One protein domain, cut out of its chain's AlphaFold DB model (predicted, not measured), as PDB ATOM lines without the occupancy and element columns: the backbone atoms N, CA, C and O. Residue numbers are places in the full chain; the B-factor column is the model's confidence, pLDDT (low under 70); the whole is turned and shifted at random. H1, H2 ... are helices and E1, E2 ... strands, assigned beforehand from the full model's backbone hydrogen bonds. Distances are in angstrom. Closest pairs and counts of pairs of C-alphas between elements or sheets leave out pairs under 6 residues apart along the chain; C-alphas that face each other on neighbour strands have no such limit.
ATOM      1  N   GLY A  22     179.415 199.387 214.965       74.50
ATOM      2  CA  GLY A  22     180.317 200.292 214.251       74.50
ATOM      3  C   GLY A  22     179.608 201.494 213.604       74.50
ATOM      4  O   GLY A  22     178.457 201.753 213.904       74.50
ATOM      5  N   TYR A  23     180.294 202.280 212.777       78.62
ATOM      6  CA  TYR A  23     179.706 203.242 211.828       78.62
ATOM      7  C   TYR A  23     180.781 203.734 210.854       78.62
ATOM      8  O   TYR A  23     181.982 203.677 211.138       78.62
ATOM      9  N   GLN A  24     180.360 204.253 209.699       82.56
ATOM     10  CA  GLN A  24     181.279 204.823 208.718       82.56
ATOM     11  C   GLN A  24     181.788 206.198 209.158       82.56
ATOM     12  O   GLN A  24     180.991 207.083 209.468       82.56
ATOM     13  N   THR A  25     183.098 206.413 209.098       75.00
ATOM     14  CA  THR A  25     183.746 207.714 209.331       75.00
ATOM     15  C   THR A  25     184.229 208.374 208.039       75.00
ATOM     16  O   THR A  25     184.343 209.597 207.995       75.00
ATOM     17  N   ALA A  26     184.461 207.598 206.975       74.06
ATOM     18  CA  ALA A  26     184.776 208.103 205.637       74.06
ATOM     19  C   ALA A  26     184.084 207.256 204.544       74.06
ATOM     20  O   ALA A  26     184.095 206.032 204.673       74.06
ATOM     21  N   PRO A  27     183.512 207.857 203.480       84.31
ATOM     22  CA  PRO A  27     183.065 209.252 203.401       84.31
ATOM     23  C   PRO A  27     182.260 209.667 204.639       84.31
ATOM     24  O   PRO A  27     181.641 208.821 205.288       84.31
ATOM     25  N   TYR A  28     182.307 210.945 205.013       81.12
ATOM     26  CA  TYR A  28     181.717 211.414 206.269       81.12
ATOM     27  C   TYR A  28     180.220 211.088 206.307       81.12
ATOM     28  O   TYR A  28     179.499 211.347 205.341       81.12
ATOM     29  N   SER A  29     179.759 210.418 207.363       87.44
ATOM     30  CA  SER A  29     178.390 209.898 207.449       87.44
ATOM     31  C   SER A  29     177.517 210.727 208.378       87.44
ATOM     32  O   SER A  29     178.002 211.427 209.268       87.44
ATOM     33  N   ARG A  30     176.198 210.617 208.209       88.31
ATOM     34  CA  ARG A  30     175.222 211.242 209.119       88.31
ATOM     35  C   ARG A  30     175.375 210.734 210.545       88.31
ATOM     36  O   ARG A  30     175.270 211.504 211.494       88.31
ATOM     37  N   THR A  31     175.681 209.451 210.680       83.06
ATOM     38  CA  THR A  31     175.958 208.813 211.960       83.06
ATOM     39  C   THR A  31     177.207 209.400 212.614       83.06
ATOM     40  O   THR A  31     177.137 209.822 213.766       83.06
ATOM     41  N   ALA A  32     178.313 209.527 211.871       77.69
ATOM     42  CA  ALA A  32     179.529 210.177 212.361       77.69
ATOM     43  C   ALA A  32     179.259 211.627 212.786       77.69
ATOM     44  O   ALA A  32     179.673 212.035 213.864       77.69
ATOM     45  N   TYR A  33     178.467 212.373 212.015       78.81
ATOM     46  CA  TYR A  33     178.058 213.730 212.378       78.81
ATOM     47  C   TYR A  33     177.279 213.802 213.699       78.81
ATOM     48  O   TYR A  33     177.544 214.681 214.525       78.81
ATOM     49  N   LEU A  34     176.335 212.890 213.947       76.31
ATOM     50  CA  LEU A  34     175.623 212.848 215.231       76.31
ATOM     51  C   LEU A  34     176.555 212.491 216.394       76.31
ATOM     52  O   LEU A  34     176.403 213.055 217.481       76.31
ATOM     53  N   VAL A  35     177.529 211.606 216.166       71.88
ATOM     54  CA  VAL A  35     178.549 211.269 217.165       71.88
ATOM     55  C   VAL A  35     179.434 212.477 217.476       71.88
ATOM     56  O   VAL A  35     179.523 212.883 218.634       71.88
ATOM     57  N   ASP A  36     180.010 213.109 216.455       68.56
ATOM     58  CA  ASP A  36     180.954 214.224 216.606       68.56
ATOM     59  C   ASP A  36     180.300 215.477 217.199       68.56
ATOM     60  O   ASP A  36     180.941 216.259 217.900       68.56
ATOM     61  N   THR A  37     179.001 215.668 216.957       68.44
ATOM     62  CA  THR A  37     178.228 216.774 217.545       68.44
ATOM     63  C   THR A  37     177.671 216.462 218.933       68.44
ATOM     64  O   THR A  37     176.882 217.247 219.464       68.44
ATOM     65  N   ASN A  38     178.079 215.339 219.535       66.62
ATOM     66  CA  ASN A  38     177.627 214.867 220.844       66.62
ATOM     67  C   ASN A  38     176.090 214.750 220.942       66.62
ATOM     68  O   ASN A  38     175.494 214.915 222.006       66.62
ATOM     69  N   LYS A  39     175.438 214.459 219.811       65.62
ATOM     70  CA  LYS A  39     173.991 214.220 219.688       65.62
ATOM     71  C   LYS A  39     173.650 212.730 219.737       65.62
ATOM     72  O   LYS A  39     172.582 212.318 219.296       65.62
ATOM     73  N   VAL A  40     174.538 211.928 220.320       59.97
ATOM     74  CA  VAL A  40     174.392 210.473 220.475       59.97
ATOM     75  C   VAL A  40     173.113 210.072 221.219       59.97
ATOM     76  O   VAL A  40     172.562 209.018 220.951       59.97
ATOM     77  N   GLY A  41     172.565 210.935 222.082       55.66
ATOM     78  CA  GLY A  41     171.279 210.689 222.751       55.66
ATOM     79  C   GLY A  41     170.057 210.638 221.819       55.66
ATOM     80  O   GLY A  41     168.980 210.264 222.269       55.66
ATOM     81  N   LEU A  42     170.204 211.007 220.539       58.81
ATOM     82  CA  LEU A  42     169.154 210.915 219.510       58.81
ATOM     83  C   LEU A  42     169.151 209.560 218.777       58.81
ATOM     84  O   LEU A  42     168.290 209.316 217.933       58.81
ATOM     85  N   ILE A  43     170.107 208.686 219.099       59.28
ATOM     86  CA  ILE A  43     170.271 207.342 218.549       59.28
ATOM     87  C   ILE A  43     170.418 206.366 219.719       59.28
ATOM     88  O   ILE A  43     171.441 206.282 220.386       59.28
ATOM     89  N   GLU A  44     169.340 205.649 220.020       49.72
ATOM     90  CA  GLU A  44     169.268 204.749 221.168       49.72
ATOM     91  C   GLU A  44     169.803 203.367 220.770       49.72
ATOM     92  O   GLU A  44     169.056 202.576 220.196       49.72
ATOM     93  N   TYR A  45     171.101 203.119 221.010       45.97
ATOM     94  CA  TYR A  45     171.757 201.817 221.247       45.97
ATOM     95  C   TYR A  45     173.292 201.995 221.262       45.97
ATOM     96  O   TYR A  45     173.810 202.854 220.562       45.97
ATOM     97  N   ASN A  46     174.027 201.217 222.064       47.28
ATOM     98  CA  ASN A  46     175.444 201.431 222.397       47.28
ATOM     99  C   ASN A  46     176.430 200.779 221.389       47.28
ATOM    100  O   ASN A  46     176.607 199.566 221.474       47.28
ATOM    101  N   PRO A  47     177.137 201.533 220.520       48.41
ATOM    102  CA  PRO A  47     176.906 202.929 220.179       48.41
ATOM    103  C   PRO A  47     176.569 203.118 218.686       48.41
ATOM    104  O   PRO A  47     177.404 202.907 217.810       48.41
ATOM    105  N   ASN A  48     175.374 203.660 218.444       57.84
ATOM    106  CA  ASN A  48     175.111 204.698 217.450       57.84
ATOM    107  C   ASN A  48     175.080 204.264 215.981       57.84
ATOM    108  O   ASN A  48     175.818 204.824 215.187       57.84
ATOM    109  N   GLN A  49     174.216 203.331 215.576       66.25
ATOM    110  CA  GLN A  49     173.989 203.052 214.148       66.25
ATOM    111  C   GLN A  49     172.653 202.354 213.885       66.25
ATOM    112  O   GLN A  49     171.986 201.872 214.799       66.25
ATOM    113  N   ILE A  50     172.286 202.287 212.608       77.62
ATOM    114  CA  ILE A  50     171.114 201.569 212.126       77.62
ATOM    115  C   ILE A  50     171.475 200.100 211.976       77.62
ATOM    116  O   ILE A  50     172.350 199.784 211.169       77.62
ATOM    117  N   SER A  51     170.793 199.213 212.705       84.38
ATOM    118  CA  SER A  51     170.919 197.773 212.482       84.38
ATOM    119  C   SER A  51     169.590 197.062 212.276       84.38
ATOM    120  O   SER A  51     168.571 197.411 212.884       84.38
ATOM    121  N   ASN A  52     169.614 196.074 211.385       86.94
ATOM    122  CA  ASN A  52     168.477 195.234 211.023       86.94
ATOM    123  C   ASN A  52     168.959 193.794 210.836       86.94
ATOM    124  O   ASN A  52     170.122 193.571 210.510       86.94
ATOM    125  N   ASN A  53     168.070 192.822 211.003       89.81
ATOM    126  CA  ASN A  53     168.374 191.421 210.714       89.81
ATOM    127  C   ASN A  53     167.870 191.045 209.319       89.81
ATOM    128  O   ASN A  53     167.001 191.716 208.754       89.81
ATOM    129  N   MET A  54     168.398 189.956 208.763       92.62
ATOM    130  CA  MET A  54     167.786 189.361 207.577       92.62
ATOM    131  C   MET A  54     166.508 188.603 207.976       92.62
ATOM    132  O   MET A  54     166.448 188.051 209.075       92.62
ATOM    133  N   PRO A  55     165.483 188.520 207.101       91.00
ATOM    134  CA  PRO A  55     164.204 187.904 207.469       91.00
ATOM    135  C   PRO A  55     164.280 186.409 207.787       91.00
ATOM    136  O   PRO A  55     163.403 185.883 208.471       91.00
ATOM    137  N   THR A  56     165.290 185.707 207.263       93.19
ATOM    138  CA  THR A  56     165.482 184.274 207.495       93.19
ATOM    139  C   THR A  56     166.946 183.944 207.748       93.19
ATOM    140  O   THR A  56     167.852 184.664 207.316       93.19
ATOM    141  N   GLN A  57     167.174 182.819 208.427       93.00
ATOM    142  CA  GLN A  57     168.517 182.373 208.786       93.00
ATOM    143  C   GLN A  57     169.356 182.005 207.563       93.00
ATOM    144  O   GLN A  57     170.568 182.236 207.539       93.00
ATOM    145  N   GLU A  58     168.707 181.473 206.530       93.94
ATOM    146  CA  GLU A  58     169.336 181.129 205.259       93.94
ATOM    147  C   GLU A  58     169.870 182.378 204.562       93.94
ATOM    148  O   GLU A  58     171.001 182.369 204.081       93.94
ATOM    149  N   LEU A  59     169.084 183.460 204.550       94.00
ATOM    150  CA  LEU A  59     169.480 184.733 203.953       94.00
ATOM    151  C   LEU A  59     170.606 185.400 204.752       94.00
ATOM    152  O   LEU A  59     171.548 185.918 204.154       94.00
ATOM    153  N   GLY A  60     170.540 185.360 206.087       92.44
ATOM    154  CA  GLY A  60     171.592 185.902 206.950       92.44
ATOM    155  C   GLY A  60     172.935 185.181 206.811       92.44
ATOM    156  O   GLY A  60     173.993 185.805 206.889       92.44
ATOM    157  N   SER A  61     172.903 183.877 206.533       94.06
ATOM    158  CA  SER A  61     174.114 183.055 206.406       94.06
ATOM    159  C   SER A  61     174.762 183.118 205.017       94.06
ATOM    160  O   SER A  61     175.752 182.421 204.779       94.06
ATOM    161  N   MET A  62     174.229 183.911 204.076       94.12
ATOM    162  CA  MET A  62     174.774 183.969 202.718       94.12
ATOM    163  C   MET A  62     176.164 184.619 202.685       94.12
ATOM    164  O   MET A  62     176.386 185.748 203.126       94.12
ATOM    165  N   THR A  63     177.118 183.907 202.091       92.12
ATOM    166  CA  THR A  63     178.473 184.404 201.824       92.12
ATOM    167  C   THR A  63     178.469 185.483 200.742       92.12
ATOM    168  O   THR A  63     177.551 185.558 199.922       92.12
ATOM    169  N   LEU A  64     179.550 186.267 200.664       91.75
ATOM    170  CA  LEU A  64     179.753 187.227 199.577       91.75
ATOM    171  C   LEU A  64     179.559 186.595 198.193       91.75
ATOM    172  O   LEU A  64     178.883 187.170 197.347       91.75
ATOM    173  N   THR A  65     180.125 185.406 197.964       91.38
ATOM    174  CA  THR A  65     180.014 184.696 196.682       91.38
ATOM    175  C   THR A  65     178.563 184.380 196.342       91.38
ATOM    176  O   THR A  65     178.142 184.587 195.206       91.38
ATOM    177  N   GLN A  66     177.775 183.930 197.322       94.69
ATOM    178  CA  GLN A  66     176.356 183.639 197.120       94.69
ATOM    179  C   GLN A  66     175.545 184.911 196.846       94.69
ATOM    180  O   GLN A  66     174.690 184.902 195.965       94.69
ATOM    181  N   ILE A  67     175.827 186.009 197.553       93.94
ATOM    182  CA  ILE A  67     175.145 187.295 197.334       93.94
ATOM    183  C   ILE A  67     175.532 187.891 195.969       93.94
ATOM    184  O   ILE A  67     174.673 188.395 195.248       93.94
ATOM    185  N   ASN A  68     176.798 187.781 195.559       90.69
ATOM    186  CA  ASN A  68     177.261 188.214 194.237       90.69
ATOM    187  C   ASN A  68     176.632 187.404 193.096       90.69
ATOM    188  O   ASN A  68     176.360 187.960 192.034       90.69
ATOM    189  N   ALA A  69     176.371 186.116 193.321       90.88
ATOM    190  CA  ALA A  69     175.708 185.234 192.363       90.88
ATOM    191  C   ALA A  69     174.170 185.279 192.441       90.88
ATOM    192  O   ALA A  69     173.507 184.539 191.713       90.88
ATOM    193  N   TYR A  70     173.588 186.107 193.315       92.94
ATOM    194  CA  TYR A  70     172.142 186.163 193.498       92.94
ATOM    195  C   TYR A  70     171.432 186.564 192.201       92.94
ATOM    196  O   TYR A  70     171.830 187.517 191.532       92.94
ATOM    197  N   VAL A  71     170.353 185.864 191.864       93.25
ATOM    198  CA  VAL A  71     169.459 186.206 190.754       93.25
ATOM    199  C   VAL A  71     168.081 186.423 191.351       93.25
ATOM    200  O   VAL A  71     167.557 185.532 192.020       93.25
ATOM    201  N   SER A  72     167.513 187.608 191.137       89.44
ATOM    202  CA  SER A  72     166.212 187.949 191.704       89.44
ATOM    203  C   SER A  72     165.101 187.101 191.071       89.44
ATOM    204  O   SER A  72     164.961 187.098 189.847       89.44
ATOM    205  N   PRO A  73     164.279 186.392 191.870       88.56
ATOM    206  CA  PRO A  73     163.074 185.741 191.367       88.56
ATOM    207  C   PRO A  73     161.874 186.697 191.279       88.56
ATOM    208  O   PRO A  73     160.858 186.337 190.687       88.56
ATOM    209  N   LYS A  74     161.947 187.886 191.897       82.75
ATOM    210  CA  LYS A  74     160.834 188.853 191.970       82.75
ATOM    211  C   LYS A  74     160.978 190.007 190.975       82.75
ATOM    212  O   LYS A  74     159.984 190.635 190.620       82.75
ATOM    213  N   GLN A  75     162.201 190.316 190.559       74.25
ATOM    214  CA  GLN A  75     162.565 191.461 189.732       74.25
ATOM    215  C   GLN A  75     163.605 191.041 188.686       74.25
ATOM    216  O   GLN A  75     164.291 190.036 188.838       74.25
ATOM    217  N   ASN A  76     163.762 191.822 187.617       76.00
ATOM    218  CA  ASN A  76     164.878 191.617 186.696       76.00
ATOM    219  C   ASN A  76     166.155 192.219 187.310       76.00
ATOM    220  O   ASN A  76     166.226 193.435 187.498       76.00
ATOM    221  N   GLY A  77     167.144 191.388 187.648       84.94
ATOM    222  CA  GLY A  77     168.415 191.850 188.208       84.94
ATOM    223  C   GLY A  77     169.236 190.754 188.887       84.94
ATOM    224  O   GLY A  77     168.725 189.684 189.226       84.94
ATOM    225  N   THR A  78     170.520 191.038 189.102       87.88
ATOM    226  CA  THR A  78     171.473 190.123 189.740       87.88
ATOM    227  C   THR A  78     172.333 190.825 190.793       87.88
ATOM    228  O   THR A  78     172.391 192.057 190.869       87.88
ATOM    229  N   GLY A  79     173.003 190.024 191.616       92.06
ATOM    230  CA  GLY A  79     173.993 190.463 192.587       92.06
ATOM    231  C   GLY A  79     173.414 191.140 193.836       92.06
ATOM    232  O   GLY A  79     172.215 191.042 194.120       92.06
ATOM    233  N   PRO A  80     174.259 191.866 194.592       94.31
ATOM    234  CA  PRO A  80     173.900 192.407 195.902       94.31
ATOM    235  C   PRO A  80     172.709 193.366 195.888       94.31
ATOM    236  O   PRO A  80     171.859 193.303 196.770       94.31
ATOM    237  N   LEU A  81     172.607 194.236 194.880       92.56
ATOM    238  CA  LEU A  81     171.480 195.168 194.783       92.56
ATOM    239  C   LEU A  81     170.149 194.420 194.634       92.56
ATOM    240  O   LEU A  81     169.165 194.773 195.278       92.56
ATOM    241  N   ALA A  82     170.125 193.380 193.798       91.25
ATOM    242  CA  ALA A  82     168.951 192.540 193.603       91.25
ATOM    243  C   ALA A  82     168.601 191.760 194.881       91.25
ATOM    244  O   ALA A  82     167.434 191.682 195.259       91.25
ATOM    245  N   PHE A  83     169.616 191.261 195.592       94.56
ATOM    246  CA  PHE A  83     169.447 190.589 196.879       94.56
ATOM    247  C   PHE A  83     168.755 191.481 197.915       94.56
ATOM    248  O   PHE A  83     167.743 191.075 198.490       94.56
ATOM    249  N   TYR A  84     169.244 192.704 198.127       93.31
ATOM    250  CA  TYR A  84     168.637 193.608 199.105       93.31
ATOM    251  C   TYR A  84     167.252 194.109 198.669       93.31
ATOM    252  O   TYR A  84     166.343 194.184 199.496       93.31
ATOM    253  N   LYS A  85     167.030 194.352 197.371       91.81
ATOM    254  CA  LYS A  85     165.697 194.686 196.835       91.81
ATOM    255  C   LYS A  85     164.642 193.628 197.151       91.81
ATOM    256  O   LYS A  85     163.501 193.973 197.434       91.81
ATOM    257  N   ASP A  86     165.010 192.353 197.113       92.06
ATOM    258  CA  ASP A  86     164.049 191.267 197.307       92.06
ATOM    259  C   ASP A  86     163.810 190.899 198.765       92.06
ATOM    260  O   ASP A  86     162.734 190.372 199.087       92.06
ATOM    261  N   ASN A  87     164.819 191.118 199.608       91.81
ATOM    262  CA  ASN A  87     164.904 190.482 200.918       91.81
ATOM    263  C   ASN A  87     165.088 191.459 202.078       91.81
ATOM    264  O   ASN A  87     164.865 191.060 203.215       91.81
ATOM    265  N   TYR A  88     165.490 192.710 201.844       89.88
ATOM    266  CA  TYR A  88     165.660 193.641 202.956       89.88
ATOM    267  C   TYR A  88     164.296 194.038 203.542       89.88
ATOM    268  O   TYR A  88     163.377 194.333 202.772       89.88
ATOM    269  N   PRO A  89     164.129 194.076 204.876       81.25
ATOM    270  CA  PRO A  89     162.827 194.354 205.488       81.25
ATOM    271  C   PRO A  89     162.295 195.762 205.173       81.25
ATOM    272  O   PRO A  89     161.084 195.982 205.157       81.25
ATOM    273  N   ILE A  90     163.183 196.711 204.866       84.50
ATOM    274  CA  ILE A  90     162.836 198.115 204.616       84.50
ATOM    275  C   ILE A  90     162.961 198.434 203.145       84.50
ATOM    276  O   ILE A  90     164.045 198.344 202.588       84.50
ATOM    277  N   GLN A  91     161.845 198.807 202.527       76.50
ATOM    278  CA  GLN A  91     161.743 199.015 201.079       76.50
ATOM    279  C   GLN A  91     161.400 200.461 200.690       76.50
ATOM    280  O   GLN A  91     161.327 200.781 199.504       76.50
ATOM    281  N   ASP A  92     161.183 201.334 201.673       79.31
ATOM    282  CA  ASP A  92     160.792 202.730 201.488       79.31
ATOM    283  C   ASP A  92     161.924 203.710 201.841       79.31
ATOM    284  O   ASP A  92     163.072 203.323 202.063       79.31
ATOM    285  N   ASP A  93     161.593 205.001 201.894       81.38
ATOM    286  CA  ASP A  93     162.512 206.126 202.116       81.38
ATOM    287  C   ASP A  93     163.004 206.235 203.572       81.38
ATOM    288  O   ASP A  93     163.152 207.325 204.132       81.38
ATOM    289  N   ARG A  94     163.198 205.098 204.237       85.19
ATOM    290  CA  ARG A  94     163.649 205.012 205.631       85.19
ATOM    291  C   ARG A  94     164.944 204.227 205.786       85.19
ATOM    292  O   ARG A  94     165.355 203.976 206.916       85.19
ATOM    293  N   LEU A  95     165.614 203.887 204.684       87.38
ATOM    294  CA  LEU A  95     166.856 203.111 204.697       87.38
ATOM    295  C   LEU A  95     167.929 203.725 205.612       87.38
ATOM    296  O   LEU A  95     168.601 203.013 206.348       87.38
ATOM    297  N   CYS A  96     168.029 205.056 205.615       88.19
ATOM    298  CA  CYS A  96     168.980 205.812 206.426       88.19
ATOM    299  C   CYS A  96     168.493 206.128 207.843       88.19
ATOM    300  O   CYS A  96     169.152 206.907 208.513       88.19
ATOM    301  N   GLY A  97     167.379 205.578 208.330       83.75
ATOM    302  CA  GLY A  97     166.898 205.899 209.679       83.75
ATOM    303  C   GLY A  97     166.134 204.792 210.394       83.75
ATOM    304  O   GLY A  97     165.846 204.938 211.576       83.75
ATOM    305  N   TYR A  98     165.780 203.697 209.730       84.44
ATOM    306  CA  TYR A  98     164.976 202.633 210.324       84.44
ATOM    307  C   TYR A  98     165.822 201.494 210.887       84.44
ATOM    308  O   TYR A  98     166.647 200.937 210.168       84.44
ATOM    309  N   THR A  99     165.522 201.066 212.114       81.19
ATOM    310  CA  THR A  99     166.184 199.931 212.773       81.19
ATOM    311  C   THR A  99     165.179 198.986 213.435       81.19
ATOM    312  O   THR A  99     164.331 199.403 214.218       81.19
ATOM    313  N   GLU A 100     165.283 197.685 213.183       74.38
ATOM    314  CA  GLU A 100     164.491 196.669 213.888       74.38
ATOM    315  C   GLU A 100     165.062 196.355 215.270       74.38
ATOM    316  O   GLU A 100     164.323 195.940 216.164       74.38
ATOM    317  N   ASN A 101     166.358 196.589 215.466       69.50
ATOM    318  CA  ASN A 101     167.093 196.159 216.652       69.50
ATOM    319  C   ASN A 101     167.124 197.219 217.777       69.50
ATOM    320  O   ASN A 101     167.724 196.974 218.821       69.50
ATOM    321  N   SER A 102     166.435 198.360 217.615       69.56
ATOM    322  CA  SER A 102     166.230 199.376 218.667       69.56
ATOM    323  C   SER A 102     164.764 199.483 219.109       69.56
ATOM    324  O   SER A 102     163.836 199.277 218.320       69.56
ATOM    325  N   SER A 103     164.545 199.871 220.370       65.69
ATOM    326  CA  SER A 103     163.240 200.252 220.937       65.69
ATOM    327  C   SER A 103     162.594 201.420 220.196       65.69
ATOM    328  O   SER A 103     161.377 201.425 220.017       65.69
ATOM    329  N   ALA A 104     163.397 202.380 219.730       67.88
ATOM    330  CA  ALA A 104     162.911 203.560 219.020       67.88
ATOM    331  C   ALA A 104     162.345 203.227 217.629       67.88
ATOM    332  O   ALA A 104     161.532 203.984 217.098       67.88
ATOM    333  N   LYS A 105     162.772 202.103 217.033       75.12
ATOM    334  CA  LYS A 105     162.435 201.603 215.684       75.12
ATOM    335  C   LYS A 105     162.751 202.538 214.505       75.12
ATOM    336  O   LYS A 105     162.780 202.095 213.358       75.12
ATOM    337  N   TYR A 106     162.995 203.821 214.755       81.12
ATOM    338  CA  TYR A 106     163.223 204.836 213.737       81.12
ATOM    339  C   TYR A 106     163.920 206.083 214.309       81.12
ATOM    340  O   TYR A 106     163.519 206.609 215.345       81.12
ATOM    341  N   PHE A 107     164.918 206.590 213.585       80.69
ATOM    342  CA  PHE A 107     165.733 207.755 213.928       80.69
ATOM    343  C   PHE A 107     165.600 208.848 212.852       80.69
ATOM    344  O   PHE A 107     166.317 208.834 211.848       80.69
ATOM    345  N   PRO A 108     164.698 209.830 213.032       81.12
ATOM    346  CA  PRO A 108     164.397 210.828 212.003       81.12
ATOM    347  C   PRO A 108     165.563 211.773 211.684       81.12
ATOM    348  O   PRO A 108     165.592 212.357 210.601       81.12
ATOM    349  N   ASP A 109     166.526 211.942 212.590       81.31
ATOM    350  CA  ASP A 109     167.675 212.824 212.360       81.31
ATOM    351  C   ASP A 109     168.682 212.252 211.361       81.31
ATOM    352  O   ASP A 109     169.312 213.016 210.636       81.31
ATOM    353  N   LEU A 110     168.771 210.924 211.244       85.56
ATOM    354  CA  LEU A 110     169.589 210.275 210.214       85.56
ATOM    355  C   LEU A 110     168.940 210.334 208.820       85.56
ATOM    356  O   LEU A 110     169.595 210.103 207.803       85.56
ATOM    357  N   ASN A 111     167.670 210.737 208.760       85.12
ATOM    358  CA  ASN A 111     166.952 211.004 207.521       85.12
ATOM    359  C   ASN A 111     167.141 212.447 207.005       85.12
ATOM    360  O   ASN A 111     166.546 212.841 205.996       85.12
ATOM    361  N   LYS A 112     167.952 213.260 207.694       87.44
ATOM    362  CA  LYS A 112     168.317 214.615 207.270       87.44
ATOM    363  C   LYS A 112     169.673 214.588 206.579       87.44
ATOM    364  O   LYS A 112     170.598 213.938 207.053       87.44
ATOM    365  N   SER A 113     169.788 215.337 205.485       90.75
ATOM    366  CA  SER A 113     171.069 215.577 204.820       90.75
ATOM    367  C   SER A 113     172.092 216.155 205.797       90.75
ATOM    368  O   SER A 113     171.750 217.013 206.621       90.75
ATOM    369  N   LEU A 114     173.358 215.776 205.637       82.88
ATOM    370  CA  LEU A 114     174.469 216.549 206.180       82.88
ATOM    371  C   LEU A 114     174.400 218.001 205.677       82.88
ATOM    372  O   LEU A 114     173.948 218.244 204.551       82.88
ATOM    373  N   PRO A 115     174.882 218.970 206.474       82.81
ATOM    374  CA  PRO A 115     175.177 220.303 205.973       82.81
ATOM    375  C   PRO A 115     176.051 220.239 204.716       82.81
ATOM    376  O   PRO A 115     177.018 219.485 204.647       82.81
ATOM    377  N   ASP A 116     175.730 221.071 203.732       79.75
ATOM    378  CA  ASP A 116     176.366 221.104 202.410       79.75
ATOM    379  C   ASP A 116     177.893 221.242 202.421       79.75
ATOM    380  O   ASP A 116     178.563 220.820 201.480       79.75
ATOM    381  N   ASN A 117     178.431 221.889 203.452       70.56
ATOM    382  CA  ASN A 117     179.859 222.105 203.667       70.56
ATOM    383  C   ASN A 117     180.554 220.924 204.366       70.56
ATOM    384  O   ASN A 117     181.775 220.937 204.479       70.56
ATOM    385  N   LEU A 118     179.791 219.945 204.856       71.75
ATOM    386  CA  LEU A 118     180.281 218.710 205.475       71.75
ATOM    387  C   LEU A 118     180.139 217.494 204.547       71.75
ATOM    388  O   LEU A 118     180.612 216.410 204.882       71.75
ATOM    389  N   MET A 119     179.496 217.657 203.386       81.62
ATOM    390  CA  MET A 119     179.417 216.606 202.375       81.62
ATOM    391  C   MET A 119     180.808 216.298 201.828       81.62
ATOM    392  O   MET A 119     181.541 217.199 201.418       81.62
ATOM    393  N   THR A 120     181.160 215.015 201.785       79.06
ATOM    394  CA  THR A 120     182.454 214.599 201.233       79.06
ATOM    395  C   THR A 120     182.451 214.814 199.724       79.06
ATOM    396  O   THR A 120     181.564 214.324 199.027       79.06
ATOM    397  N   LYS A 121     183.444 215.539 199.209       80.44
ATOM    398  CA  LYS A 121     183.638 215.690 197.766       80.44
ATOM    399  C   LYS A 121     184.246 214.417 197.191       80.44
ATOM    400  O   LYS A 121     185.247 213.931 197.714       80.44
ATOM    401  N   ILE A 122     183.651 213.884 196.132       75.88
ATOM    402  CA  ILE A 122     184.091 212.648 195.479       75.88
ATOM    403  C   ILE A 122     184.181 212.836 193.966       75.88
ATOM    404  O   ILE A 122     183.542 213.712 193.387       75.88
ATOM    405  N   SER A 123     184.995 211.999 193.330       75.00
ATOM    406  CA  SER A 123     185.278 212.062 191.894       75.00
ATOM    407  C   SER A 123     184.616 210.899 191.167       75.00
ATOM    408  O   SER A 123     184.834 209.745 191.538       75.00
ATOM    409  N   SER A 124     183.852 211.206 190.114       79.75
ATOM    410  CA  SER A 124     183.400 210.217 189.120       79.75
ATOM    411  C   SER A 124     184.574 209.358 188.642       79.75
ATOM    412  O   SER A 124     185.663 209.896 188.475       79.75
ATOM    413  N   GLY A 125     184.399 208.045 188.466       75.12
ATOM    414  CA  GLY A 125     185.421 207.177 187.855       75.12
ATOM    415  C   GLY A 125     186.651 206.817 188.711       75.12
ATOM    416  O   GLY A 125     187.461 205.983 188.285       75.12
ATOM    417  N   HIS A 126     186.815 207.396 189.906       74.38
ATOM    418  CA  HIS A 126     187.989 207.202 190.771       74.38
ATOM    419  C   HIS A 126     187.698 206.371 192.023       74.38
ATOM    420  O   HIS A 126     186.557 206.202 192.446       74.38
ATOM    421  N   ASP A 127     188.768 205.871 192.643       75.25
ATOM    422  CA  ASP A 127     188.686 205.179 193.925       75.25
ATOM    423  C   ASP A 127     188.270 206.130 195.051       75.25
ATOM    424  O   ASP A 127     188.888 207.171 195.280       75.25
ATOM    425  N   ILE A 128     187.256 205.719 195.806       74.94
ATOM    426  CA  ILE A 128     186.818 206.359 197.043       74.94
ATOM    427  C   ILE A 128     187.319 205.535 198.218       74.94
ATOM    428  O   ILE A 128     187.150 204.315 198.253       74.94
ATOM    429  N   GLN A 129     187.913 206.220 199.194       76.19
ATOM    430  CA  GLN A 129     188.329 205.628 200.455       76.19
ATOM    431  C   GLN A 129     187.149 205.544 201.424       76.19
ATOM    432  O   GLN A 129     186.525 206.554 201.751       76.19
ATOM    433  N   PHE A 130     186.912 204.343 201.936       78.75
ATOM    434  CA  PHE A 130     185.964 204.065 202.998       78.75
ATOM    435  C   PHE A 130     186.699 203.739 204.285       78.75
ATOM    436  O   PHE A 130     187.672 202.987 204.249       78.75
ATOM    437  N   ASN A 131     186.213 204.274 205.403       74.12
ATOM    438  CA  ASN A 131     186.667 203.928 206.742       74.12
ATOM    439  C   ASN A 131     185.464 203.658 207.638       74.12
ATOM    440  O   ASN A 131     184.515 204.443 207.668       74.12
ATOM    441  N   TRP A 132     185.539 202.576 208.398       76.69
ATOM    442  CA  TRP A 132     184.577 202.238 209.439       76.69
ATOM    443  C   TRP A 132     185.279 202.172 210.781       76.69
ATOM    444  O   TRP A 132     186.415 201.708 210.861       76.69
ATOM    445  N   SER A 133     184.597 202.625 211.829       72.69
ATOM    446  CA  SER A 133     184.964 202.323 213.208       72.69
ATOM    447  C   SER A 133     184.037 201.239 213.739       72.69
ATOM    448  O   SER A 133     182.847 201.273 213.451       72.69
ATOM    449  N   TYR A 134     184.569 200.290 214.503       72.00
ATOM    450  CA  TYR A 134     183.848 199.174 215.107       72.00
ATOM    451  C   TYR A 134     183.978 199.228 216.623       72.00
ATOM    452  O   TYR A 134     185.081 199.202 217.164       72.00
ATOM    453  N   SER A 135     182.866 199.236 217.349       68.25
ATOM    454  CA  SER A 135     182.905 198.982 218.790       68.25
ATOM    455  C   SER A 135     183.121 197.493 219.089       68.25
ATOM    456  O   SER A 135     183.752 197.175 220.101       68.25
ATOM    457  N   ALA A 136     182.653 196.606 218.200       70.38
ATOM    458  CA  ALA A 136     182.852 195.160 218.231       70.38
ATOM    459  C   ALA A 136     182.907 194.608 216.799       70.38
ATOM    460  O   ALA A 136     181.940 194.742 216.056       70.38
ATOM    461  N   TRP A 137     184.023 193.984 216.419       71.25
ATOM    462  CA  TRP A 137     184.227 193.396 215.090       71.25
ATOM    463  C   TRP A 137     183.704 191.954 215.000       71.25
ATOM    464  O   TRP A 137     183.859 191.185 215.948       71.25
ATOM    465  N   HIS A 138     183.137 191.574 213.847       71.81
ATOM    466  CA  HIS A 138     182.544 190.249 213.612       71.81
ATOM    467  C   HIS A 138     183.058 189.607 212.325       71.81
ATOM    468  O   HIS A 138     182.844 190.121 211.223       71.81
ATOM    469  N   LYS A 139     183.698 188.443 212.475       72.56
ATOM    470  CA  LYS A 139     184.134 187.569 211.382       72.56
ATOM    471  C   LYS A 139     183.227 186.330 211.355       72.56
ATOM    472  O   LYS A 139     183.085 185.676 212.380       72.56
ATOM    473  N   ASN A 140     182.607 185.946 210.244       80.62
ATOM    474  CA  ASN A 140     182.687 186.485 208.882       80.62
ATOM    475  C   ASN A 140     181.663 187.608 208.637       80.62
ATOM    476  O   ASN A 140     180.548 187.565 209.150       80.62
ATOM    477  N   SER A 141     182.016 188.590 207.810       86.62
ATOM    478  CA  SER A 141     181.090 189.635 207.366       86.62
ATOM    479  C   SER A 141     181.421 190.114 205.949       86.62
ATOM    480  O   SER A 141     182.482 189.799 205.409       86.62
ATOM    481  N   ASN A 142     180.494 190.843 205.331       89.62
ATOM    482  CA  ASN A 142     180.593 191.405 203.985       89.62
ATOM    483  C   ASN A 142     180.340 192.918 204.041       89.62
ATOM    484  O   ASN A 142     179.518 193.372 204.834       89.62
ATOM    485  N   ASN A 143     180.993 193.684 203.171       90.25
ATOM    486  CA  ASN A 143     180.734 195.108 202.972       90.25
ATOM    487  C   ASN A 143     180.153 195.343 201.577       90.25
ATOM    488  O   ASN A 143     180.726 194.916 200.572       90.25
ATOM    489  N   PHE A 144     179.040 196.064 201.514       94.31
ATOM    490  CA  PHE A 144     178.400 196.477 200.270       94.31
ATOM    491  C   PHE A 144     178.304 197.993 200.226       94.31
ATOM    492  O   PHE A 144     177.899 198.622 201.203       94.31
ATOM    493  N   VAL A 145     178.664 198.578 199.089       95.19
ATOM    494  CA  VAL A 145     178.580 200.021 198.866       95.19
ATOM    495  C   VAL A 145     177.649 200.276 197.698       95.19
ATOM    496  O   VAL A 145     177.847 199.747 196.601       95.19
ATOM    497  N   PHE A 146     176.669 201.134 197.935       95.62
ATOM    498  CA  PHE A 146     175.740 201.630 196.940       95.62
ATOM    499  C   PHE A 146     175.825 203.151 196.850       95.62
ATOM    500  O   PHE A 146     176.211 203.821 197.809       95.62
ATOM    501  N   ILE A 147     175.436 203.700 195.708       94.69
ATOM    502  CA  ILE A 147     175.291 205.142 195.510       94.69
ATOM    503  C   ILE A 147     174.003 205.441 194.751       94.69
ATOM    504  O   ILE A 147     173.561 204.638 193.927       94.69
ATOM    505  N   THR A 148     173.393 206.587 195.029       93.69
ATOM    506  CA  THR A 148     172.279 207.102 194.230       93.69
ATOM    507  C   THR A 148     172.739 207.634 192.875       93.69
ATOM    508  O   THR A 148     173.863 208.110 192.742       93.69
ATOM    509  N   HIS A 149     171.858 207.594 191.874       88.62
ATOM    510  CA  HIS A 149     172.027 208.296 190.592       88.62
ATOM    511  C   HIS A 149     170.891 209.314 190.395       88.62
ATOM    512  O   HIS A 149     170.057 209.184 189.498       88.62
ATOM    513  N   TYR A 150     170.809 210.322 191.265       91.06
ATOM    514  CA  TYR A 150     169.777 211.350 191.134       91.06
ATOM    515  C   TYR A 150     170.010 212.226 189.908       91.06
ATOM    516  O   TYR A 150     171.141 212.602 189.617       91.06
ATOM    517  N   ALA A 151     168.930 212.592 189.218       88.56
ATOM    518  CA  ALA A 151     168.962 213.599 188.165       88.56
ATOM    519  C   ALA A 151     169.160 215.011 188.758       88.56
ATOM    520  O   ALA A 151     168.806 215.226 189.917       88.56
ATOM    521  N   PRO A 152     169.671 215.992 187.988       87.56
ATOM    522  CA  PRO A 152     169.922 217.338 188.498       87.56
ATOM    523  C   PRO A 152     168.690 217.976 189.157       87.56
ATOM    524  O   PRO A 152     167.605 218.011 188.573       87.56
ATOM    525  N   GLY A 153     168.862 218.489 190.375       87.69
ATOM    526  CA  GLY A 153     167.804 219.096 191.184       87.69
ATOM    527  C   GLY A 153     166.869 218.091 191.865       87.69
ATOM    528  O   GLY A 153     165.880 218.511 192.461       87.69
ATOM    529  N   GLN A 154     167.146 216.788 191.767       90.69
ATOM    530  CA  GLN A 154     166.328 215.713 192.346       90.69
ATOM    531  C   GLN A 154     166.994 215.049 193.554       90.69
ATOM    532  O   GLN A 154     166.535 213.995 193.997       90.69
ATOM    533  N   TYR A 155     168.068 215.636 194.092       91.94
ATOM    534  CA  TYR A 155     168.693 215.128 195.308       91.94
ATOM    535  C   TYR A 155     167.669 214.925 196.431       91.94
ATOM    536  O   TYR A 155     166.952 215.842 196.844       91.94
ATOM    537  N   LYS A 156     167.665 213.705 196.967       91.62
ATOM    538  CA  LYS A 156     166.848 213.308 198.104       91.62
ATOM    539  C   LYS A 156     167.729 212.623 199.150       91.62
ATOM    540  O   LYS A 156     168.359 211.610 198.843       91.62
ATOM    541  N   PRO A 157     167.734 213.097 200.406       90.31
ATOM    542  CA  PRO A 157     168.575 212.510 201.446       90.31
ATOM    543  C   PRO A 157     168.182 211.068 201.792       90.31
ATOM    544  O   PRO A 157     169.015 210.308 202.271       90.31
ATOM    545  N   ASN A 158     166.941 210.654 201.548       90.00
ATOM    546  CA  ASN A 158     166.480 209.315 201.912       90.00
ATOM    547  C   ASN A 158     166.225 208.482 200.659       90.00
ATOM    548  O   ASN A 158     165.121 208.560 200.112       90.00
ATOM    549  N   PRO A 159     167.235 207.735 200.179       91.12
ATOM    550  CA  PRO A 159     167.070 206.869 199.028       91.12
ATOM    551  C   PRO A 159     166.211 205.653 199.369       91.12
ATOM    552  O   PRO A 159     166.257 205.120 200.481       91.12
ATOM    553  N   SER A 160     165.485 205.187 198.365       89.31
ATOM    554  CA  SER A 160     164.934 203.840 198.303       89.31
ATOM    555  C   SER A 160     165.908 202.918 197.564       89.31
ATOM    556  O   SER A 160     166.807 203.371 196.854       89.31
ATOM    557  N   TRP A 161     165.690 201.603 197.615       88.75
ATOM    558  CA  TRP A 161     166.493 200.662 196.821       88.75
ATOM    559  C   TRP A 161     166.420 200.890 195.310       88.75
ATOM    560  O   TRP A 161     167.289 200.417 194.579       88.75
ATOM    561  N   LYS A 162     165.385 201.576 194.815       87.38
ATOM    562  CA  LYS A 162     165.249 201.891 193.386       87.38
ATOM    563  C   LYS A 162     166.248 202.949 192.936       87.38
ATOM    564  O   LYS A 162     166.652 202.907 191.781       87.38
ATOM    565  N   ASP A 163     166.646 203.831 193.845       90.50
ATOM    566  CA  ASP A 163     167.582 204.921 193.573       90.50
ATOM    567  C   ASP A 163     169.038 204.436 193.575       90.50
ATOM    568  O   ASP A 163     169.922 205.129 193.078       90.50
ATOM    569  N   LEU A 164     169.290 203.259 194.159       92.88
ATOM    570  CA  LEU A 164     170.623 202.750 194.446       92.88
ATOM    571  C   LEU A 164     171.212 201.918 193.309       92.88
ATOM    572  O   LEU A 164     170.573 201.025 192.749       92.88
ATOM    573  N   HIS A 165     172.496 202.155 193.070       91.75
ATOM    574  CA  HIS A 165     173.363 201.411 192.170       91.75
ATOM    575  C   HIS A 165     174.523 200.821 192.966       91.75
ATOM    576  O   HIS A 165     175.055 201.463 193.870       91.75
ATOM    577  N   LEU A 166     174.914 199.586 192.646       92.31
ATOM    578  CA  LEU A 166     176.066 198.953 193.283       92.31
ATOM    579  C   LEU A 166     177.359 199.644 192.835       92.31
ATOM    580  O   LEU A 166     177.601 199.777 191.638       92.31
ATOM    581  N   VAL A 167     178.202 200.012 193.797       91.75
ATOM    582  CA  VAL A 167     179.570 200.495 193.558       91.75
ATOM    583  C   VAL A 167     180.556 199.342 193.721       91.75
ATOM    584  O   VAL A 167     181.360 199.073 192.834       91.75
ATOM    585  N   CYS A 168     180.487 198.628 194.845       90.88
ATOM    586  CA  CYS A 168     181.371 197.500 195.124       90.88
ATOM    587  C   CYS A 168     180.767 196.553 196.171       90.88
ATOM    588  O   CYS A 168     179.906 196.937 196.968       90.88
ATOM    589  N   ALA A 169     181.258 195.315 196.177       90.00
ATOM    590  CA  ALA A 169     180.941 194.293 197.166       90.00
ATOM    591  C   ALA A 169     182.220 193.547 197.549       90.00
ATOM    592  O   ALA A 169     182.921 193.029 196.677       90.00
ATOM    593  N   LEU A 170     182.542 193.528 198.837       87.56
ATOM    594  CA  LEU A 170     183.797 192.993 199.357       87.56
ATOM    595  C   LEU A 170     183.517 192.088 200.555       87.56
ATOM    596  O   LEU A 170     182.539 192.281 201.278       87.56
ATOM    597  N   GLY A 171     184.417 191.144 200.818       81.00
ATOM    598  CA  GLY A 171     184.473 190.519 202.135       81.00
ATOM    599  C   GLY A 171     184.932 191.578 203.130       81.00
ATOM    600  O   GLY A 171     185.772 192.414 202.791       81.00
ATOM    601  N   ALA A 172     184.374 191.590 204.331       65.25
ATOM    602  CA  ALA A 172     184.902 192.446 205.375       65.25
ATOM    603  C   ALA A 172     186.311 191.935 205.747       65.25
ATOM    604  O   ALA A 172     186.522 190.732 205.911       65.25
ATOM    605  N   ASP A 173     187.280 192.850 205.756       55.88
ATOM    606  CA  ASP A 173     188.721 192.583 205.698       55.88
ATOM    607  C   ASP A 173     189.224 191.581 206.772       55.88
ATOM    608  O   ASP A 173     188.907 191.742 207.953       55.88
ATOM    609  N   PRO A 174     190.045 190.563 206.428       43.28
ATOM    610  CA  PRO A 174     190.792 189.773 207.412       43.28
ATOM    611  C   PRO A 174     191.849 190.560 208.223       43.28
ATOM    612  O   PRO A 174     192.322 190.018 209.222       43.28
ATOM    613  N   TYR A 175     192.213 191.793 207.840       41.34
ATOM    614  CA  TYR A 175     193.223 192.654 208.486       41.34
ATOM    615  C   TYR A 175     192.677 193.634 209.534       41.34
ATOM    616  O   TYR A 175     193.330 194.626 209.864       41.34
ATOM    617  N   VAL A 176     191.532 193.341 210.153       46.84
ATOM    618  CA  VAL A 176     191.301 193.874 211.501       46.84
ATOM    619  C   VAL A 176     192.309 193.180 212.418       46.84
ATOM    620  O   VAL A 176     192.087 192.049 212.856       46.84
ATOM    621  N   ASN A 177     193.455 193.826 212.670       38.22
ATOM    622  CA  ASN A 177     194.349 193.415 213.748       38.22
ATOM    623  C   ASN A 177     193.486 193.265 214.997       38.22
ATOM    624  O   ASN A 177     192.715 194.167 215.324       38.22
ATOM    625  N   SER A 178     193.584 192.129 215.682       36.97
ATOM    626  CA  SER A 178     192.898 191.885 216.948       36.97
ATOM    627  C   SER A 178     193.351 192.928 217.981       36.97
ATOM    628  O   SER A 178     194.339 192.725 218.685       36.97
ATOM    629  N   GLY A 179     192.676 194.080 217.996       46.34
ATOM    630  CA  GLY A 179     193.053 195.290 218.727       46.34
ATOM    631  C   GLY A 179     192.557 196.590 218.074       46.34
ATOM    632  O   GLY A 179     192.139 197.494 218.798       46.34
ATOM    633  N   ASP A 180     192.524 196.667 216.739       50.66
ATOM    634  CA  ASP A 180     192.119 197.873 216.008       50.66
ATOM    635  C   ASP A 180     190.606 197.894 215.770       50.66
ATOM    636  O   ASP A 180     190.014 197.029 215.131       50.66
ATOM    637  N   LYS A 181     189.955 198.920 216.313       65.19
ATOM    638  CA  LYS A 181     188.512 199.169 216.213       65.19
ATOM    639  C   LYS A 181     188.135 199.878 214.906       65.19
ATOM    640  O   LYS A 181     187.250 200.733 214.912       65.19
ATOM    641  N   THR A 182     188.821 199.596 213.799       66.12
ATOM    642  CA  THR A 182     188.597 200.258 212.502       66.12
ATOM    643  C   THR A 182     188.892 199.335 211.311       66.12
ATOM    644  O   THR A 182     189.668 198.393 211.423       66.12
ATOM    645  N   SER A 183     188.286 199.614 210.150       67.19
ATOM    646  CA  SER A 183     188.710 199.068 208.845       67.19
ATOM    647  C   SER A 183     188.745 200.153 207.784       67.19
ATOM    648  O   SER A 183     188.025 201.149 207.894       67.19
ATOM    649  N   SER A 184     189.512 199.911 206.726       67.75
ATOM    650  CA  SER A 184     189.715 200.839 205.624       67.75
ATOM    651  C   SER A 184     189.739 200.082 204.295       67.75
ATOM    652  O   SER A 184     190.449 199.089 204.175       67.75
ATOM    653  N   TRP A 185     188.986 200.526 203.288       71.69
ATOM    654  CA  TRP A 185     189.000 199.916 201.952       71.69
ATOM    655  C   TRP A 185     188.707 200.934 200.851       71.69
ATOM    656  O   TRP A 185     188.153 201.999 201.105       71.69
ATOM    657  N   LYS A 186     189.040 200.596 199.605       77.00
ATOM    658  CA  LYS A 186     188.755 201.446 198.443       77.00
ATOM    659  C   LYS A 186     187.708 200.819 197.540       77.00
ATOM    660  O   LYS A 186     187.731 199.610 197.325       77.00
ATOM    661  N   CYS A 187     186.832 201.649 196.984       79.56
ATOM    662  CA  CYS A 187     185.927 201.242 195.917       79.56
ATOM    663  C   CYS A 187     185.972 202.232 194.767       79.56
ATOM    664  O   CYS A 187     185.838 203.435 194.980       79.56
ATOM    665  N   LYS A 188     186.128 201.711 193.551       81.12
ATOM    666  CA  LYS A 188     186.100 202.512 192.335       81.12
ATOM    667  C   LYS A 188     184.681 203.003 192.075       81.12
ATOM    668  O   LYS A 188     183.786 202.188 191.851       81.12
ATOM    669  N   LEU A 189     184.474 204.315 192.112       83.94
ATOM    670  CA  LEU A 189     183.200 204.910 191.739       83.94
ATOM    671  C   LEU A 189     182.986 204.719 190.230       83.94
ATOM    672  O   LEU A 189     183.920 204.963 189.459       83.94
ATOM    673  N   PRO A 190     181.797 204.279 189.782       78.75
ATOM    674  CA  PRO A 190     181.484 204.275 188.361       78.75
ATOM    675  C   PRO A 190     181.495 205.703 187.803       78.75
ATOM    676  O   PRO A 190     181.519 206.688 188.543       78.75
ATOM    677  N   GLU A 191     181.473 205.816 186.477       80.56
ATOM    678  CA  GLU A 191     181.204 207.112 185.864       80.56
ATOM    679  C   GLU A 191     179.774 207.548 186.200       80.56
ATOM    680  O   GLU A 191     178.808 206.820 185.953       80.56
ATOM    681  N   MET A 192     179.652 208.731 186.789       76.19
ATOM    682  CA  MET A 192     178.409 209.302 187.283       76.19
ATOM    683  C   MET A 192     177.957 210.423 186.353       76.19
ATOM    684  O   MET A 192     178.742 211.270 185.942       76.19
ATOM    685  N   SER A 193     176.657 210.479 186.088       76.38
ATOM    686  CA  SER A 193     176.000 211.651 185.507       76.38
ATOM    687  C   SER A 193     174.759 211.953 186.339       76.38
ATOM    688  O   SER A 193     174.136 211.024 186.854       76.38
ATOM    689  N   GLY A 194     174.415 213.230 186.514       79.94
ATOM    690  CA  GLY A 194     173.255 213.620 187.313       79.94
ATOM    691  C   GLY A 194     173.519 214.792 188.251       79.94
ATOM    692  O   GLY A 194     174.321 215.670 187.949       79.94
ATOM    693  N   ASP A 195     172.791 214.815 189.364       86.19
ATOM    694  CA  ASP A 195     172.921 215.799 190.436       86.19
ATOM    695  C   ASP A 195     174.332 215.787 191.034       86.19
ATOM    696  O   ASP A 195     174.961 214.731 191.163       86.19
ATOM    697  N   GLU A 196     174.809 216.960 191.444       85.56
ATOM    698  CA  GLU A 196     176.069 217.075 192.173       85.56
ATOM    699  C   GLU A 196     175.964 216.452 193.568       85.56
ATOM    700  O   GLU A 196     176.974 216.022 194.111       85.56
ATOM    701  N   LYS A 197     174.770 216.366 194.164       91.69
ATOM    702  CA  LYS A 197     174.563 215.729 195.468       91.69
ATOM    703  C   LYS A 197     174.048 214.314 195.280       91.69
ATOM    704  O   LYS A 197     173.023 214.085 194.643       91.69
ATOM    705  N   GLN A 198     174.730 213.359 195.898       93.69
ATOM    706  CA  GLN A 198     174.325 211.956 195.928       93.69
ATOM    707  C   GLN A 198     174.375 211.429 197.365       93.69
ATOM    708  O   GLN A 198     174.957 212.051 198.257       93.69
ATOM    709  N   VAL A 199     173.759 210.273 197.595       95.12
ATOM    710  CA  VAL A 199     173.834 209.538 198.859       95.12
ATOM    711  C   VAL A 199     174.584 208.239 198.609       95.12
ATOM    712  O   VAL A 199     174.165 207.420 197.791       95.12
ATOM    713  N   MET A 200     175.688 208.038 199.324       94.38
ATOM    714  CA  MET A 200     176.327 206.730 199.434       94.38
ATOM    715  C   MET A 200     175.732 205.973 200.614       94.38
ATOM    716  O   MET A 200     175.658 206.503 201.722       94.38
ATOM    717  N   VAL A 201     175.340 204.728 200.369       94.31
ATOM    718  CA  VAL A 201     174.813 203.813 201.380       94.31
ATOM    719  C   VAL A 201     175.786 202.660 201.523       94.31
ATOM    720  O   VAL A 201     176.062 201.949 200.556       94.31
ATOM    721  N   THR A 202     176.305 202.465 202.726       92.75
ATOM    722  CA  THR A 202     177.182 201.341 203.039       92.75
ATOM    723  C   THR A 202     176.516 200.390 204.004       92.75
ATOM    724  O   THR A 202     175.850 200.811 204.951       92.75
ATOM    725  N   ILE A 203     176.674 199.099 203.722       92.56
ATOM    726  CA  ILE A 203     176.076 198.011 204.484       92.56
ATOM    727  C   ILE A 203     177.174 197.054 204.905       92.56
ATOM    728  O   ILE A 203     177.775 196.386 204.061       92.56
ATOM    729  N   TRP A 204     177.396 196.966 206.209       90.69
ATOM    730  CA  TRP A 204     178.206 195.921 206.812       90.69
ATOM    731  C   TRP A 204     177.280 194.792 207.272       90.69
ATOM    732  O   TRP A 204     176.477 194.975 208.178       90.69
ATOM    733  N   GLN A 205     177.349 193.640 206.612       90.94
ATOM    734  CA  GLN A 205     176.470 192.484 206.808       90.94
ATOM    735  C   GLN A 205     177.236 191.353 207.491       90.94
ATOM    736  O   GLN A 205     178.213 190.850 206.933       90.94
ATOM    737  N   ARG A 206     176.785 190.895 208.658       90.12
ATOM    738  CA  ARG A 206     177.303 189.665 209.274       90.12
ATOM    739  C   ARG A 206     176.884 188.444 208.462       90.12
ATOM    740  O   ARG A 206     175.789 188.422 207.909       90.12
ATOM    741  N   VAL A 207     177.751 187.438 208.400       91.00
ATOM    742  CA  VAL A 207     177.456 186.148 207.765       91.00
ATOM    743  C   VAL A 207     177.190 185.133 208.867       91.00
ATOM    744  O   VAL A 207     178.092 184.419 209.308       91.00
ATOM    745  N   ASP A 208     175.953 185.124 209.354       90.69
ATOM    746  CA  ASP A 208     175.472 184.239 210.416       90.69
ATOM    747  C   ASP A 208     173.935 184.098 210.369       90.69
ATOM    748  O   ASP A 208     173.278 184.832 209.631       90.69
ATOM    749  N   PRO A 209     173.320 183.190 211.151       92.31
ATOM    750  CA  PRO A 209     171.872 182.979 211.112       92.31
ATOM    751  C   PRO A 209     171.012 184.207 211.444       92.31
ATOM    752  O   PRO A 209     169.842 184.224 211.084       92.31
ATOM    753  N   ALA A 210     171.524 185.220 212.148       88.94
ATOM    754  CA  ALA A 210     170.754 186.448 212.350       88.94
ATOM    755  C   ALA A 210     170.820 187.337 211.103       88.94
ATOM    756  O   ALA A 210     169.859 188.035 210.774       88.94
ATOM    757  N   GLY A 211     171.960 187.327 210.410       88.88
ATOM    758  CA  GLY A 211     172.203 188.234 209.302       88.88
ATOM    759  C   GLY A 211     172.095 189.684 209.750       88.88
ATOM    760  O   GLY A 211     171.566 190.512 209.006       88.88
ATOM    761  N   GLU A 212     172.548 189.992 210.965       89.06
ATOM    762  CA  GLU A 212     172.536 191.368 211.438       89.06
ATOM    763  C   GLU A 212     173.435 192.220 210.534       89.06
ATOM    764  O   GLU A 212     174.590 191.885 210.253       89.06
ATOM    765  N   ASN A 213     172.874 193.314 210.045       89.50
ATOM    766  CA  ASN A 213     173.534 194.248 209.161       89.50
ATOM    767  C   ASN A 213     173.409 195.670 209.673       89.50
ATOM    768  O   ASN A 213     172.496 196.008 210.425       89.50
ATOM    769  N   PHE A 214     174.348 196.486 209.225       88.44
ATOM    770  CA  PHE A 214     174.577 197.827 209.709       88.44
ATOM    771  C   PHE A 214     174.623 198.795 208.548       88.44
ATOM    772  O   PHE A 214     175.441 198.619 207.645       88.44
ATOM    773  N   ILE A 215     173.762 199.808 208.578       89.56
ATOM    774  CA  ILE A 215     173.650 200.793 207.505       89.56
ATOM    775  C   ILE A 215     174.240 202.127 207.939       89.56
ATOM    776  O   ILE A 215     173.922 202.654 209.007       89.56
ATOM    777  N   SER A 216     175.047 202.710 207.056       89.69
ATOM    778  CA  SER A 216     175.509 204.086 207.174       89.69
ATOM    779  C   SER A 216     175.269 204.853 205.875       89.69
ATOM    780  O   SER A 216     175.596 204.378 204.789       89.69
ATOM    781  N   CYS A 217     174.713 206.059 205.993       92.94
ATOM    782  CA  CYS A 217     174.474 206.954 204.862       92.94
ATOM    783  C   CYS A 217     175.408 208.166 204.915       92.94
ATOM    784  O   CYS A 217     175.525 208.834 205.950       92.94
ATOM    785  N   SER A 218     176.037 208.463 203.781       92.44
ATOM    786  CA  SER A 218     176.909 209.617 203.574       92.44
ATOM    787  C   SER A 218     176.395 210.470 202.434       92.44
ATOM    788  O   SER A 218     176.209 209.982 201.322       92.44
ATOM    789  N   ASP A 219     176.216 211.755 202.708       93.81
ATOM    790  CA  ASP A 219     175.930 212.740 201.675       93.81
ATOM    791  C   ASP A 219     177.236 213.190 201.035       93.81
ATOM    792  O   ASP A 219     178.171 213.630 201.714       93.81
ATOM    793  N   VAL A 220     177.305 213.050 199.718       90.06
ATOM    794  CA  VAL A 220     178.516 213.302 198.943       90.06
ATOM    795  C   VAL A 220     178.237 214.312 197.842       90.06
ATOM    796  O   VAL A 220     177.133 214.364 197.298       90.06
ATOM    797  N   LYS A 221     179.255 215.106 197.511       87.12
ATOM    798  CA  LYS A 221     179.242 216.009 196.359       87.12
ATOM    799  C   LYS A 221     180.109 215.435 195.244       87.12
ATOM    800  O   LYS A 221     181.331 215.413 195.367       87.12
ATOM    801  N   VAL A 222     179.476 214.960 194.178       79.88
ATOM    802  CA  VAL A 222     180.112 214.593 192.911       79.88
ATOM    803  C   VAL A 222     180.277 215.882 192.109       79.88
ATOM    804  O   VAL A 222     179.293 216.424 191.611       79.88
ATOM    805  N   GLU A 223     181.486 216.432 192.004       65.94
ATOM    806  CA  GLU A 223     181.643 217.731 191.330       65.94
ATOM    807  C   GLU A 223     181.308 217.620 189.829       65.94
ATOM    808  O   GLU A 223     181.994 216.955 189.056       65.94
TER     809      GLU A 223
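AT A GLANCE: This is residues 22 to 223 of the 586 residues of an uncharacterized protein of Neisseriaceae bacterium DSM 100970 (UniProt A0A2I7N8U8). The model is a sandwich of two sheets partly face to face: a strongly twisted sheet of six strands, E2, E3, E5, E6, E8 and E9, and a smaller one, E1, E4 and E7, whose strands cross the others at 41 degrees. H3 and H4 pack on the larger sheet's face at E6 and E5, and H1 packs on E1 and E9. There are 202 residues printed, with five named helices and nine strands in the order E1 H1 E2 H2 H3 H4 H5 E3 E4 E5 E6 E7 E8 E9; under half of the residues are in these elements, and the class is mixed. The smaller sheet runs E1 E4 E7, antiparallel; the larger is branched and mixed. The whole is compact and rounded, with a radius of gyration of the C-alphas of 15.7 A and spans of 41 by 40 by 33 A.

HOW THE PARTS SIT: Begin at E1, residues 22 to 26, antiparallel to E4, residues 127 to 136; N 23 and O 133 are 2.8 A apart. E7, residues 182 to 188, is E4's other antiparallel neighbour, with N 130 and O 185 at 2.8 A. H1, residues 30 to 36, stands up from this sheet at 59 degrees; the closest C-alphas, of Thr 25 and Ala 32, are 5.7 A apart. In the other sheet, look at E9, residues 213 to 222: E2, residues 50 to 52, antiparallel, and E3, residues 120 to 122, parallel, lie on one side of it, with N 213 and O 52 at 2.8 A and N 122 and O 221 at 2.9 A. On the other side, E8, residues 197 to 206, forms a hairpin with E9, N 200 and O 218 at 2.8 A. E5, residues 141 to 148, is antiparallel to E8, N 142 and O 205 at 2.8 A, and forms a hairpin with E6, residues 164 to 171, N 143 and O 170 at 2.8 A. H4, residues 79 to 87, is over E5 at a height over the sheet of 10.0 A; its closest C-alpha pair with E6 is Leu 81 and Leu 166, 6.1 A. H3, residues 64 to 68, is on the same face and touches H4, C-alphas 68 and 79 being closest at 4.3 A; H1 is on the opposite face. H5, residues 108 to 111, only grazes this sheet, and H2, residues 57 to 60, is on neither. Every O i to N i+4 pair is within hydrogen-bond range in H1, H3 and H4; H2 and H5 are too short for one.

IN THESE COORDINATES: Find C-alpha 22, where E1 begins, at (180.317, 200.292, 214.251). E8 spans 29.6 A, E4 and E9 26.9 A each, E5 23.6 A. E9 bends by 50 degrees at residue 219 and ends with C-alpha 222 at (180.112, 214.593, 192.911).

THE WHOLE: The C-alphas farthest apart, of Gly 153 and Ser 178, are 45.1 A apart. The printed part has no cut; the links H1 to E2, H4 to H5 and E5 to E6 are long. Confidence is under 70 at residues 36 to 49, 101 to 104, 135, 172 to 184 and 223.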